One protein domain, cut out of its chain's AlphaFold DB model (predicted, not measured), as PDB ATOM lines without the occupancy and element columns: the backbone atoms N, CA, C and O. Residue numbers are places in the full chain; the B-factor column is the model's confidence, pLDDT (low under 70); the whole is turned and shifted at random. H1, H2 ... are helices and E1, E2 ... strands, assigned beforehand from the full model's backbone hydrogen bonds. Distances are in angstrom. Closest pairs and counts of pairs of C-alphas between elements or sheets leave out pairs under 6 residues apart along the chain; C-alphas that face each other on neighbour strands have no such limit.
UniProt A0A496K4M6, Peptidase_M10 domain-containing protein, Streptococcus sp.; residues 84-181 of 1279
ATOM      1  N   LYS A  84      11.429  14.691  15.177       57.94
ATOM      2  CA  LYS A  84      12.283  13.634  14.598       57.94
ATOM      3  C   LYS A  84      13.438  14.212  13.770       57.94
ATOM      4  O   LYS A  84      14.526  13.640  13.758       57.94
ATOM      5  N   GLU A  85      13.227  15.372  13.151       59.59
ATOM      6  CA  GLU A  85      14.282  16.177  12.526       59.59
ATOM      7  C   GLU A  85      15.177  16.852  13.572       59.59
ATOM      8  O   GLU A  85      16.352  16.999  13.302       59.59
ATOM      9  N   ILE A  86      14.694  17.175  14.778       59.66
ATOM     10  CA  ILE A  86      15.481  17.691  15.907       59.66
ATOM     11  C   ILE A  86      16.392  16.587  16.443       59.66
ATOM     12  O   ILE A  86      17.549  16.854  16.745       59.66
ATOM     13  N   GLN A  87      15.923  15.338  16.527       62.06
ATOM     14  CA  GLN A  87      16.789  14.207  16.887       62.06
ATOM     15  C   GLN A  87      17.819  13.905  15.784       62.06
ATOM     16  O   GLN A  87      18.972  13.612  16.099       62.06
ATOM     17  N   GLN A  88      17.448  14.061  14.508       65.44
ATOM     18  CA  GLN A  88      18.386  13.989  13.383       65.44
ATOM     19  C   GLN A  88      19.389  15.162  13.392       65.44
ATOM     20  O   GLN A  88      20.584  14.919  13.303       65.44
ATOM     21  N   LEU A  89      18.956  16.408  13.612       67.19
ATOM     22  CA  LEU A  89      19.816  17.586  13.772       67.19
ATOM     23  C   LEU A  89      20.708  17.460  15.003       67.19
ATOM     24  O   LEU A  89      21.849  17.892  14.957       67.19
ATOM     25  N   ALA A  90      20.233  16.884  16.107       62.47
ATOM     26  CA  ALA A  90      21.050  16.640  17.290       62.47
ATOM     27  C   ALA A  90      22.137  15.595  16.999       62.47
ATOM     28  O   ALA A  90      23.277  15.778  17.424       62.47
ATOM     29  N   TYR A  91      21.813  14.548  16.233       72.06
ATOM     30  CA  TYR A  91      22.793  13.591  15.727       72.06
ATOM     31  C   TYR A  91      23.792  14.264  14.771       72.06
ATOM     32  O   TYR A  91      24.992  14.229  15.029       72.06
ATOM     33  N   ASP A  92      23.323  14.952  13.730       67.81
ATOM     34  CA  ASP A  92      24.161  15.570  12.698       67.81
ATOM     35  C   ASP A  92      24.991  16.744  13.238       67.81
ATOM     36  O   ASP A  92      26.155  16.900  12.865       67.81
ATOM     37  N   ASN A  93      24.464  17.539  14.175       68.62
ATOM     38  CA  ASN A  93      25.234  18.555  14.893       68.62
ATOM     39  C   ASN A  93      26.263  17.922  15.832       68.62
ATOM     40  O   ASN A  93      27.373  18.438  15.916       68.62
ATOM     41  N   TYR A  94      25.962  16.801  16.498       68.94
ATOM     42  CA  TYR A  94      26.957  16.103  17.320       68.94
ATOM     43  C   TYR A  94      28.046  15.449  16.454       68.94
ATOM     44  O   TYR A  94      29.226  15.557  16.775       68.94
ATOM     45  N   VAL A  95      27.692  14.876  15.299       68.25
ATOM     46  CA  VAL A  95      28.642  14.382  14.287       68.25
ATOM     47  C   VAL A  95      29.484  15.523  13.715       68.25
ATOM     48  O   VAL A  95      30.692  15.365  13.558       68.25
ATOM     49  N   ASN A  96      28.905  16.695  13.446       70.19
ATOM     50  CA  ASN A  96      29.660  17.853  12.964       70.19
ATOM     51  C   ASN A  96      30.518  18.509  14.061       70.19
ATOM     52  O   ASN A  96      31.635  18.927  13.761       70.19
ATOM     53  N   GLN A  97      30.094  18.511  15.330       69.06
ATOM     54  CA  GLN A  97      30.951  18.878  16.467       69.06
ATOM     55  C   GLN A  97      32.109  17.887  16.636       69.06
ATOM     56  O   GLN A  97      33.256  18.313  16.781       69.06
ATOM     57  N   LEU A  98      31.847  16.578  16.547       70.31
ATOM     58  CA  LEU A  98      32.880  15.541  16.570       70.31
ATOM     59  C   LEU A  98      33.848  15.688  15.390       70.31
ATOM     60  O   LEU A  98      35.048  15.591  15.599       70.31
ATOM     61  N   ARG A  99      33.377  16.001  14.177       71.50
ATOM     62  CA  ARG A  99      34.238  16.279  13.010       71.50
ATOM     63  C   ARG A  99      35.006  17.599  13.119       71.50
ATOM     64  O   ARG A  99      36.115  17.685  12.602       71.50
ATOM     65  N   GLY A 100      34.449  18.605  13.794       60.16
ATOM     66  CA  GLY A 100      35.139  19.859  14.106       60.16
ATOM     67  C   GLY A 100      36.245  19.677  15.151       60.16
ATOM     68  O   GLY A 100      37.319  20.250  15.010       60.16
ATOM     69  N   ARG A 101      36.008  18.830  16.163       69.94
ATOM     70  CA  ARG A 101      36.995  18.446  17.188       69.94
ATOM     71  C   ARG A 101      38.025  17.434  16.662       69.94
ATOM     72  O   ARG A 101      39.179  17.489  17.067       69.94
ATOM     73  N   TYR A 102      37.621  16.553  15.746       75.38
ATOM     74  CA  TYR A 102      38.412  15.448  15.198       75.38
ATOM     75  C   TYR A 102      38.280  15.374  13.654       75.38
ATOM     76  O   TYR A 102      37.518  14.559  13.123       75.38
ATOM     77  N   PRO A 103      39.042  16.176  12.876       74.25
ATOM     78  CA  PRO A 103      38.892  16.296  11.409       74.25
ATOM     79  C   PRO A 103      39.171  15.019  10.588       74.25
ATOM     80  O   PRO A 103      38.944  14.957   9.368       74.25
ATOM     81  N   TRP A 104      39.698  13.983  11.239       71.81
ATOM     82  CA  TRP A 104      39.900  12.650  10.676       71.81
ATOM     83  C   TRP A 104      38.641  11.772  10.700       71.81
ATOM     84  O   TRP A 104      38.633  10.743  10.027       71.81
ATOM     85  N   ILE A 105      37.568  12.189  11.381       74.88
ATOM     86  CA  ILE A 105      36.249  11.566  11.243       74.88
ATOM     87  C   ILE A 105      35.679  11.893   9.853       74.88
ATOM     88  O   ILE A 105      35.625  13.052   9.422       74.88
ATOM     89  N   LYS A 106      35.279  10.852   9.122       75.38
ATOM     90  CA  LYS A 106      34.707  10.917   7.775       75.38
ATOM     91  C   LYS A 106      33.236  10.538   7.796       75.38
ATOM     92  O   LYS A 106      32.775   9.808   8.666       75.38
ATOM     93  N   LEU A 107      32.514  11.062   6.815       66.62
ATOM     94  CA  LEU A 107      31.164  10.627   6.500       66.62
ATOM     95  C   LEU A 107      31.282   9.483   5.483       66.62
ATOM     96  O   LEU A 107      32.112   9.571   4.578       66.62
ATOM     97  N   GLY A 108      30.511   8.413   5.658       60.50
ATOM     98  CA  GLY A 108      30.424   7.294   4.712       60.50
ATOM     99  C   GLY A 108      29.000   7.096   4.205       60.50
ATOM    100  O   GLY A 108      28.066   7.671   4.760       60.50
ATOM    101  N   SER A 109      28.817   6.272   3.178       55.44
ATOM    102  CA  SER A 109      27.505   5.897   2.645       55.44
ATOM    103  C   SER A 109      26.884   4.749   3.471       55.44
ATOM    104  O   SER A 109      27.393   3.633   3.493       55.44
ATOM    105  N   GLY A 110      25.783   5.023   4.179       56.09
ATOM    106  CA  GLY A 110      25.043   4.059   5.001       56.09
ATOM    107  C   GLY A 110      23.844   4.681   5.738       56.09
ATOM    108  O   GLY A 110      23.878   5.832   6.165       56.09
ATOM    109  N   THR A 111      22.764   3.916   5.898       54.50
ATOM    110  CA  THR A 111      21.488   4.407   6.453       54.50
ATOM    111  C   THR A 111      21.437   4.268   7.979       54.50
ATOM    112  O   THR A 111      21.527   3.152   8.488       54.50
ATOM    113  N   LEU A 112      21.212   5.364   8.717       58.59
ATOM    114  CA  LEU A 112      20.833   5.279  10.136       58.59
ATOM    115  C   LEU A 112      19.424   4.692  10.299       58.59
ATOM    116  O   LEU A 112      18.495   5.103   9.606       58.59
ATOM    117  N   MET A 113      19.260   3.764  11.249       58.44
ATOM    118  CA  MET A 113      17.956   3.171  11.588       58.44
ATOM    119  C   MET A 113      17.234   3.892  12.741       58.44
ATOM    120  O   MET A 113      16.008   3.970  12.723       58.44
ATOM    121  N   ASP A 114      17.971   4.464  13.700       63.25
ATOM    122  CA  ASP A 114      17.437   5.348  14.747       63.25
ATOM    123  C   ASP A 114      18.482   6.422  15.136       63.25
ATOM    124  O   ASP A 114      19.564   6.064  15.618       63.25
ATOM    125  N   PRO A 115      18.191   7.729  14.958       62.91
ATOM    126  CA  PRO A 115      19.087   8.809  15.372       62.91
ATOM    127  C   PRO A 115      19.358   8.841  16.882       62.91
ATOM    128  O   PRO A 115      20.453   9.229  17.291       62.91
ATOM    129  N   LYS A 116      18.402   8.412  17.723       70.31
ATOM    130  CA  LYS A 116      18.558   8.455  19.184       70.31
ATOM    131  C   LYS A 116      19.565   7.411  19.667       70.31
ATOM    132  O   LYS A 116      20.534   7.773  20.337       70.31
ATOM    133  N   ALA A 117      19.394   6.146  19.275       72.19
ATOM    134  CA  ALA A 117      20.372   5.091  19.548       72.19
ATOM    135  C   ALA A 117      21.762   5.412  18.959       72.19
ATOM    136  O   ALA A 117      22.789   5.169  19.602       72.19
ATOM    137  N   GLY A 118      21.809   6.028  17.770       68.44
ATOM    138  CA  GLY A 118      23.051   6.520  17.172       68.44
ATOM    139  C   GLY A 118      23.756   7.578  18.031       68.44
ATOM    140  O   GLY A 118      24.971   7.505  18.222       68.44
ATOM    141  N   LEU A 119      23.010   8.541  18.581       71.94
ATOM    142  CA  LEU A 119      23.559   9.620  19.408       71.94
ATOM    143  C   LEU A 119      24.105   9.110  20.751       71.94
ATOM    144  O   LEU A 119      25.155   9.577  21.194       71.94
ATOM    145  N   GLU A 120      23.439   8.149  21.395       76.25
ATOM    146  CA  GLU A 120      23.958   7.535  22.627       76.25
ATOM    147  C   GLU A 120      25.200   6.671  22.359       76.25
ATOM    148  O   GLU A 120      26.180   6.776  23.098       76.25
ATOM    149  N   THR A 121      25.232   5.933  21.244       76.44
ATOM    150  CA  THR A 121      26.426   5.178  20.816       76.44
ATOM    151  C   THR A 121      27.631   6.100  20.583       76.44
ATOM    152  O   THR A 121      28.733   5.806  21.041       76.44
ATOM    153  N   LEU A 122      27.435   7.252  19.928       71.94
ATOM    154  CA  LEU A 122      28.508   8.232  19.718       71.94
ATOM    155  C   LEU A 122      29.006   8.873  21.022       71.94
ATOM    156  O   LEU A 122      30.202   9.136  21.140       71.94
ATOM    157  N   LYS A 123      28.124   9.101  22.004       76.88
ATOM    158  CA  LYS A 123      28.513   9.602  23.334       76.88
ATOM    159  C   LYS A 123      29.313   8.561  24.121       76.88
ATOM    160  O   LYS A 123      30.320   8.908  24.731       76.88
ATOM    161  N   GLY A 124      28.929   7.284  24.045       73.12
ATOM    162  CA  GLY A 124      29.655   6.171  24.672       73.12
ATOM    163  C   GLY A 124      31.077   5.939  24.137       73.12
ATOM    164  O   GLY A 124      31.855   5.223  24.762       73.12
ATOM    165  N   LEU A 125      31.441   6.557  23.006       77.56
ATOM    166  CA  LEU A 125      32.743   6.409  22.351       77.56
ATOM    167  C   LEU A 125      33.681   7.623  22.515       77.56
ATOM    168  O   LEU A 125      34.784   7.601  21.965       77.56
ATOM    169  N   GLU A 126      33.316   8.670  23.274       74.31
ATOM    170  CA  GLU A 126      34.089   9.928  23.271       74.31
ATOM    171  C   GLU A 126      35.556   9.763  23.718       74.31
ATOM    172  O   GLU A 126      36.458  10.340  23.104       74.31
ATOM    173  N   ASP A 127      35.836   8.926  24.721       75.00
ATOM    174  CA  ASP A 127      37.215   8.649  25.158       75.00
ATOM    175  C   ASP A 127      38.006   7.795  24.152       75.00
ATOM    176  O   ASP A 127      39.224   7.949  24.023       75.00
ATOM    177  N   THR A 128      37.316   6.973  23.353       79.31
ATOM    178  CA  THR A 128      37.936   6.239  22.238       79.31
ATOM    179  C   THR A 128      38.399   7.219  21.153       79.31
ATOM    180  O   THR A 128      39.521   7.106  20.656       79.31
ATOM    181  N   PHE A 129      37.598   8.252  20.848       78.25
ATOM    182  CA  PHE A 129      38.005   9.313  19.919       78.25
ATOM    183  C   PHE A 129      39.202  10.131  20.443       78.25
ATOM    184  O   PHE A 129      40.138  10.388  19.681       78.25
ATOM    185  N   LYS A 130      39.240  10.464  21.745       79.50
ATOM    186  CA  LYS A 130      40.399  11.141  22.372       79.50
ATOM    187  C   LYS A 130      41.690  10.327  22.219       79.50
ATOM    188  O   LYS A 130      42.743  10.900  21.937       79.50
ATOM    189  N   ARG A 131      41.627   8.995  22.371       81.69
ATOM    190  CA  ARG A 131      42.811   8.125  22.244       81.69
ATOM    191  C   ARG A 131      43.352   8.066  20.812       81.69
ATOM    192  O   ARG A 131      44.571   8.077  20.640       81.69
ATOM    193  N   ILE A 132      42.479   8.068  19.797       78.94
ATOM    194  CA  ILE A 132      42.894   8.164  18.385       78.94
ATOM    195  C   ILE A 132      43.675   9.455  18.145       78.94
ATOM    196  O   ILE A 132      44.749   9.413  17.545       78.94
ATOM    197  N   ASP A 133      43.160  10.595  18.612       79.38
ATOM    198  CA  ASP A 133      43.772  11.893  18.323       79.38
ATOM    199  C   ASP A 133      45.180  12.025  18.927       79.38
ATOM    200  O   ASP A 133      46.115  12.450  18.244       79.38
ATOM    201  N   GLN A 134      45.375  11.538  20.159       79.81
ATOM    202  CA  GLN A 134      46.704  11.422  20.772       79.81
ATOM    203  C   GLN A 134      47.673  10.640  19.872       79.81
ATOM    204  O   GLN A 134      48.719  11.164  19.494       79.81
ATOM    205  N   LEU A 135      47.304   9.418  19.475       80.06
ATOM    206  CA  LEU A 135      48.148   8.539  18.655       80.06
ATOM    207  C   LEU A 135      48.463   9.145  17.274       80.06
ATOM    208  O   LEU A 135      49.585   9.019  16.780       80.06
ATOM    209  N   ARG A 136      47.517   9.871  16.661       79.06
ATOM    210  CA  ARG A 136      47.746  10.583  15.390       79.06
ATOM    211  C   ARG A 136      48.741  11.739  15.525       79.06
ATOM    212  O   ARG A 136      49.523  11.966  14.600       79.06
ATOM    213  N   ASN A 137      48.748  12.443  16.657       77.00
ATOM    214  CA  ASN A 137      49.724  13.503  16.916       77.00
ATOM    215  C   ASN A 137      51.153  12.947  17.071       77.00
ATOM    216  O   ASN A 137      52.095  13.545  16.548       77.00
ATOM    217  N   GLU A 138      51.324  11.765  17.674       78.75
ATOM    218  CA  GLU A 138      52.636  11.101  17.767       78.75
ATOM    219  C   GLU A 138      53.200  10.718  16.383       78.75
ATOM    220  O   GLU A 138      54.373  10.964  16.093       78.75
ATOM    221  N   VAL A 139      52.351  10.201  15.484       78.88
ATOM    222  CA  VAL A 139      52.718   9.908  14.081       78.88
ATOM    223  C   VAL A 139      53.137  11.178  13.326       78.88
ATOM    224  O   VAL A 139      54.073  11.147  12.522       78.88
ATOM    225  N   SER A 140      52.482  12.312  13.595       75.88
ATOM    226  CA  SER A 140      52.807  13.607  12.978       75.88
ATOM    227  C   SER A 140      54.211  14.104  13.360       75.88
ATOM    228  O   SER A 140      54.976  14.569  12.506       75.88
ATOM    229  N   GLN A 141      54.598  13.933  14.629       76.50
ATOM    230  CA  GLN A 141      55.942  14.263  15.110       76.50
ATOM    231  C   GLN A 141      57.006  13.371  14.453       76.50
ATOM    232  O   GLN A 141      57.977  13.887  13.894       76.50
ATOM    233  N   ALA A 142      56.784  12.051  14.411       73.94
ATOM    234  CA  ALA A 142      57.699  11.108  13.757       73.94
ATOM    235  C   ALA A 142      57.914  11.426  12.263       73.94
ATOM    236  O   ALA A 142      59.041  11.385  11.765       73.94
ATOM    237  N   ARG A 143      56.853  11.829  11.547       71.31
ATOM    238  CA  ARG A 143      56.941  12.245  10.135       71.31
ATOM    239  C   ARG A 143      57.837  13.470   9.925       71.31
ATOM    240  O   ARG A 143      58.533  13.546   8.913       71.31
ATOM    241  N   THR A 144      57.836  14.408  10.870       73.00
ATOM    242  CA  THR A 144      58.677  15.614  10.819       73.00
ATOM    243  C   THR A 144      60.159  15.269  10.991       73.00
ATOM    244  O   THR A 144      61.004  15.808  10.277       73.00
ATOM    245  N   GLU A 145      60.486  14.319  11.870       68.50
ATOM    246  CA  GLU A 145      61.861  13.831  12.049       68.50
ATOM    247  C   GLU A 145      62.382  13.031  10.847       68.50
ATOM    248  O   GLU A 145      63.536  13.203  10.457       68.50
ATOM    249  N   LEU A 146      61.537  12.221  10.197       70.19
ATOM    250  CA  LEU A 146      61.905  11.529   8.953       70.19
ATOM    251  C   LEU A 146      62.186  12.516   7.807       70.19
ATOM    252  O   LEU A 146      63.169  12.354   7.083       70.19
ATOM    253  N   ALA A 147      61.386  13.583   7.694       63.72
ATOM    254  CA  ALA A 147      61.584  14.625   6.687       63.72
ATOM    255  C   ALA A 147      62.917  15.379   6.866       63.72
ATOM    256  O   ALA A 147      63.628  15.591   5.883       63.72
ATOM    257  N   LYS A 148      63.316  15.705   8.108       65.94
ATOM    258  CA  LYS A 148      64.644  16.288   8.415       65.94
ATOM    259  C   LYS A 148      65.813  15.386   7.996       65.94
ATOM    260  O   LYS A 148      66.907  15.883   7.750       65.94
ATOM    261  N   ARG A 149      65.581  14.073   7.920       63.31
ATOM    262  CA  ARG A 149      66.558  13.037   7.537       63.31
ATOM    263  C   ARG A 149      66.449  12.643   6.055       63.31
ATOM    264  O   ARG A 149      67.088  11.688   5.631       63.31
ATOM    265  N   ASN A 150      65.640  13.369   5.275       53.91
ATOM    266  CA  ASN A 150      65.339  13.128   3.857       53.91
ATOM    267  C   ASN A 150      64.754  11.730   3.541       53.91
ATOM    268  O   ASN A 150      64.770  11.282   2.395       53.91
ATOM    269  N   ILE A 151      64.197  11.042   4.545       63.81
ATOM    270  CA  ILE A 151      63.483   9.776   4.363       63.81
ATOM    271  C   ILE A 151      62.028  10.108   4.025       63.81
ATOM    272  O   ILE A 151      61.343  10.787   4.792       63.81
ATOM    273  N   LYS A 152      61.532   9.613   2.886       59.19
ATOM    274  CA  LYS A 152      60.103   9.655   2.546       59.19
ATOM    275  C   LYS A 152      59.416   8.408   3.118       59.19
ATOM    276  O   LYS A 152      59.648   7.328   2.580       59.19
ATOM    277  N   PRO A 153      58.598   8.522   4.180       63.84
ATOM    278  CA  PRO A 153      57.795   7.401   4.644       63.84
ATOM    279  C   PRO A 153      56.618   7.135   3.712       63.84
ATOM    280  O   PRO A 153      56.023   8.079   3.179       63.84
ATOM    281  N   ASP A 154      56.234   5.867   3.610       63.84
ATOM    282  CA  ASP A 154      54.950   5.488   3.027       63.84
ATOM    283  C   ASP A 154      53.827   5.681   4.060       63.84
ATOM    284  O   ASP A 154      54.053   5.535   5.267       63.84
ATOM    285  N   VAL A 155      52.629   6.083   3.620       64.12
ATOM    286  CA  VAL A 155      51.554   6.534   4.531       64.12
ATOM    287  C   VAL A 155      50.262   5.755   4.315       64.12
ATOM    288  O   VAL A 155      49.441   6.093   3.461       64.12
ATOM    289  N   VAL A 156      50.044   4.760   5.169       70.69
ATOM    290  CA  VAL A 156      48.832   3.938   5.202       70.69
ATOM    291  C   VAL A 156      47.723   4.669   5.970       70.69
ATOM    292  O   VAL A 156      47.949   5.279   7.022       70.69
ATOM    293  N   ARG A 157      46.497   4.618   5.444       67.75
ATOM    294  CA  ARG A 157      45.300   5.180   6.084       67.75
ATOM    295  C   ARG A 157      44.322   4.060   6.398       67.75
ATOM    296  O   ARG A 157      43.599   3.615   5.513       67.75
ATOM    297  N   ASP A 158      44.302   3.650   7.656       74.06
ATOM    298  CA  ASP A 158      43.325   2.700   8.172       74.06
ATOM    299  C   ASP A 158      41.984   3.432   8.402       74.06
ATOM    300  O   ASP A 158      41.950   4.631   8.708       74.06
ATOM    301  N   THR A 159      40.865   2.721   8.275       70.25
ATOM    302  CA  THR A 159      39.513   3.221   8.588       70.25
ATOM    303  C   THR A 159      38.781   2.225   9.471       70.25
ATOM    304  O   THR A 159      38.752   1.044   9.137       70.25
ATOM    305  N   ALA A 160      38.152   2.718  10.537       73.06
ATOM    306  CA  ALA A 160      37.201   1.970  11.356       73.06
ATOM    307  C   ALA A 160      35.776   2.526  11.203       73.06
ATOM    308  O   ALA A 160      35.575   3.679  10.812       73.06
ATOM    309  N   THR A 161      34.787   1.719  11.557       75.19
ATOM    310  CA  THR A 161      33.380   2.098  11.736       75.19
ATOM    311  C   THR A 161      33.039   2.156  13.229       75.19
ATOM    312  O   THR A 161      33.872   1.851  14.080       75.19
ATOM    313  N   LEU A 162      31.806   2.531  13.584       70.06
ATOM    314  CA  LEU A 162      31.378   2.574  14.990       70.06
ATOM    315  C   LEU A 162      31.350   1.191  15.673       70.06
ATOM    316  O   LEU A 162      31.403   1.134  16.898       70.06
ATOM    317  N   SER A 163      31.296   0.093  14.908       67.50
ATOM    318  CA  SER A 163      31.236  -1.283  15.428       67.50
ATOM    319  C   SER A 163      32.595  -1.953  15.677       67.50
ATOM    320  O   SER A 163      32.642  -2.903  16.449       67.50
ATOM    321  N   ASP A 164      33.686  -1.485  15.061       77.81
ATOM    322  CA  ASP A 164      35.040  -2.075  15.167       77.81
ATOM    323  C   ASP A 164      36.108  -1.091  15.696       77.81
ATOM    324  O   ASP A 164      37.288  -1.426  15.813       77.81
ATOM    325  N   ILE A 165      35.699   0.134  16.052       77.94
ATOM    326  CA  ILE A 165      36.593   1.214  16.493       77.94
ATOM    327  C   ILE A 165      37.516   0.824  17.658       77.94
ATOM    328  O   ILE A 165      38.691   1.184  17.631       77.94
ATOM    329  N   GLN A 166      37.027   0.096  18.666       78.56
ATOM    330  CA  GLN A 166      37.816  -0.212  19.866       78.56
ATOM    331  C   GLN A 166      38.995  -1.148  19.550       78.56
ATOM    332  O   GLN A 166      40.125  -0.873  19.962       78.56
ATOM    333  N   ASP A 167      38.777  -2.181  18.735       81.50
ATOM    334  CA  ASP A 167      39.841  -3.088  18.291       81.50
ATOM    335  C   ASP A 167      40.848  -2.371  17.386       81.50
ATOM    336  O   ASP A 167      42.063  -2.507  17.560       81.50
ATOM    337  N   LYS A 168      40.363  -1.527  16.465       79.56
ATOM    338  CA  LYS A 168      41.228  -0.745  15.570       79.56
ATOM    339  C   LYS A 168      42.077   0.294  16.303       79.56
ATOM    340  O   LYS A 168      43.204   0.551  15.881       79.56
ATOM    341  N   VAL A 169      41.602   0.847  17.421       80.88
ATOM    342  CA  VAL A 169      42.410   1.717  18.295       80.88
ATOM    343  C   VAL A 169      43.555   0.954  18.956       80.88
ATOM    344  O   VAL A 169      44.678   1.459  18.984       80.88
ATOM    345  N   ASN A 170      43.304  -0.269  19.428       80.62
ATOM    346  CA  ASN A 170      44.342  -1.114  20.022       80.62
ATOM    347  C   ASN A 170      45.398  -1.534  18.982       80.62
ATOM    348  O   ASN A 170      46.597  -1.476  19.262       80.62
ATOM    349  N   GLU A 171      44.970  -1.878  17.763       80.56
ATOM    350  CA  GLU A 171      45.870  -2.149  16.631       80.56
ATOM    351  C   GLU A 171      46.730  -0.915  16.286       80.56
ATOM    352  O   GLU A 171      47.932  -1.030  16.037       80.56
ATOM    353  N   PHE A 172      46.140   0.285  16.317       82.50
ATOM    354  CA  PHE A 172      46.841   1.533  16.011       82.50
ATOM    355  C   PHE A 172      47.870   1.922  17.090       82.50
ATOM    356  O   PHE A 172      48.986   2.298  16.733       82.50
ATOM    357  N   ASP A 173      47.566   1.764  18.387       79.25
ATOM    358  CA  ASP A 173      48.520   2.015  19.487       79.25
ATOM    359  C   ASP A 173      49.794   1.157  19.325       79.25
ATOM    360  O   ASP A 173      50.916   1.668  19.371       79.25
ATOM    361  N   GLN A 174      49.638  -0.135  19.008       81.06
ATOM    362  CA  GLN A 174      50.774  -1.033  18.760       81.06
ATOM    363  C   GLN A 174      51.643  -0.586  17.569       81.06
ATOM    364  O   GLN A 174      52.874  -0.584  17.681       81.06
ATOM    365  N   LYS A 175      51.033  -0.145  16.456       78.12
ATOM    366  CA  LYS A 175      51.770   0.391  15.291       78.12
ATOM    367  C   LYS A 175      52.571   1.651  15.650       78.12
ATOM    368  O   LYS A 175      53.730   1.767  15.254       78.12
ATOM    369  N   VAL A 176      51.992   2.571  16.430       77.38
ATOM    370  CA  VAL A 176      52.658   3.823  16.843       77.38
ATOM    371  C   VAL A 176      53.818   3.572  17.812       77.38
ATOM    372  O   VAL A 176      54.862   4.216  17.691       77.38
ATOM    373  N   ARG A 177      53.694   2.603  18.729       78.50
ATOM    374  CA  ARG A 177      54.809   2.214  19.612       78.50
ATOM    375  C   ARG A 177      55.995   1.665  18.829       78.50
ATOM    376  O   ARG A 177      57.115   2.097  19.083       78.50
ATOM    377  N   LYS A 178      55.753   0.779  17.855       75.88
ATOM    378  CA  LYS A 178      56.824   0.225  17.014       75.88
ATOM    379  C   LYS A 178      57.554   1.321  16.229       75.88
ATOM    380  O   LYS A 178      58.773   1.404  16.297       75.88
ATOM    381  N   LEU A 179      56.805   2.224  15.592       73.62
ATOM    382  CA  LEU A 179      57.356   3.384  14.881       73.62
ATOM    383  C   LEU A 179      58.304   4.231  15.751       73.62
ATOM    384  O   LEU A 179      59.329   4.698  15.263       73.62
ATOM    385  N   LYS A 180      57.972   4.443  17.032       71.81
ATOM    386  CA  LYS A 180      58.836   5.177  17.972       71.81
ATOM    387  C   LYS A 180      60.137   4.435  18.291       71.81
ATOM    388  O   LYS A 180      61.162   5.095  18.437       71.81
ATOM    389  N   THR A 181      60.106   3.105  18.386       72.44
ATOM    390  CA  THR A 181      61.314   2.279  18.532       72.44
ATOM    391  C   THR A 181      62.199   2.414  17.294       72.44
ATOM    392  O   THR A 181      63.339   2.861  17.416       72.44
TER     393      THR A 181
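AT A GLANCE: This is residues 84 to 181 of the 1279 residues of the protein "Peptidase_M10 domain-containing protein" of Streptococcus sp. (UniProt A0A496K4M6). This is a loose rod made of two pairs of side-by-side helices set one after the other along its length: H1 with H2 at one end, H3 with H4 toward the other. Twice the chain goes out along a helix (H1, then H3), comes back as an extended strand (E1, then E2) on one common side of the rod, and goes out again along a helix (H2, then H4), while the end of H3 and the turn after it, residues 144 to 150, stick out free. The printed part has 98 residues with four named helices and two named strands in the order H1, E1, H2, H3, E2, H4; the class is mostly helix, and the two strands pair with no named strand. The whole is loose, with a radius of gyration of the C-alphas of 16.3 A and spans of 55 by 22 by 22 A.

HOW THE PARTS SIT: Begin with H1, residues 84 to 101, and look at its residues 87 to 94, which alone touch H2, residues 115 to 124. Their closest C-alphas, those of Tyr 91 and Leu 119, are 5.5 A apart, and the two helices run the same way at a shallow tilt of 31 degrees. Between them in the chain is E1, residues 105 to 109, which is apart from H2. Go on to H3, residues 126 to 148: H2 and H3 meet only through their link, and H1 and H3 are near each other, with 5 pairs of C-alphas within 10 A. E2, residues 154 to 160, is apart from H3 and from E1. Last comes H4, residues 165 to 181, which touches H3; the closest C-alphas, those of Ile 132 and Val 169, are 6.5 A apart, and the helices run the same way at a shallow tilt of 27 degrees. H4 is apart from H1 and H2. In H1, H2, H3 and H4 every O i to N i+4 pair is within hydrogen-bond range.

IN THESE COORDINATES: Find C-alpha 84 at (12.283, 13.634, 14.598); from there H1 runs 25.3 A to C-alpha 101. E1 covers 13.5 A and H2 14.3 A. Find C-alpha 126 at (34.089, 9.928, 23.271), where H3, the longest helix, begins its 34.6 A. E2 covers 19.9 A, and H4 runs 24.8 A to C-alpha 181 at (61.314, 2.279, 18.532).

THE WHOLE: The two C-alphas farthest apart, those of Lys 84 and Arg 149, are 54.7 A apart. The printed part has no cut, and its five links between named elements are tight. The mean pLDDT of the printed part is 71.2; look for values under 70 at 36 residues, among them 84 to 90, 107 to 115 and 147 to 155.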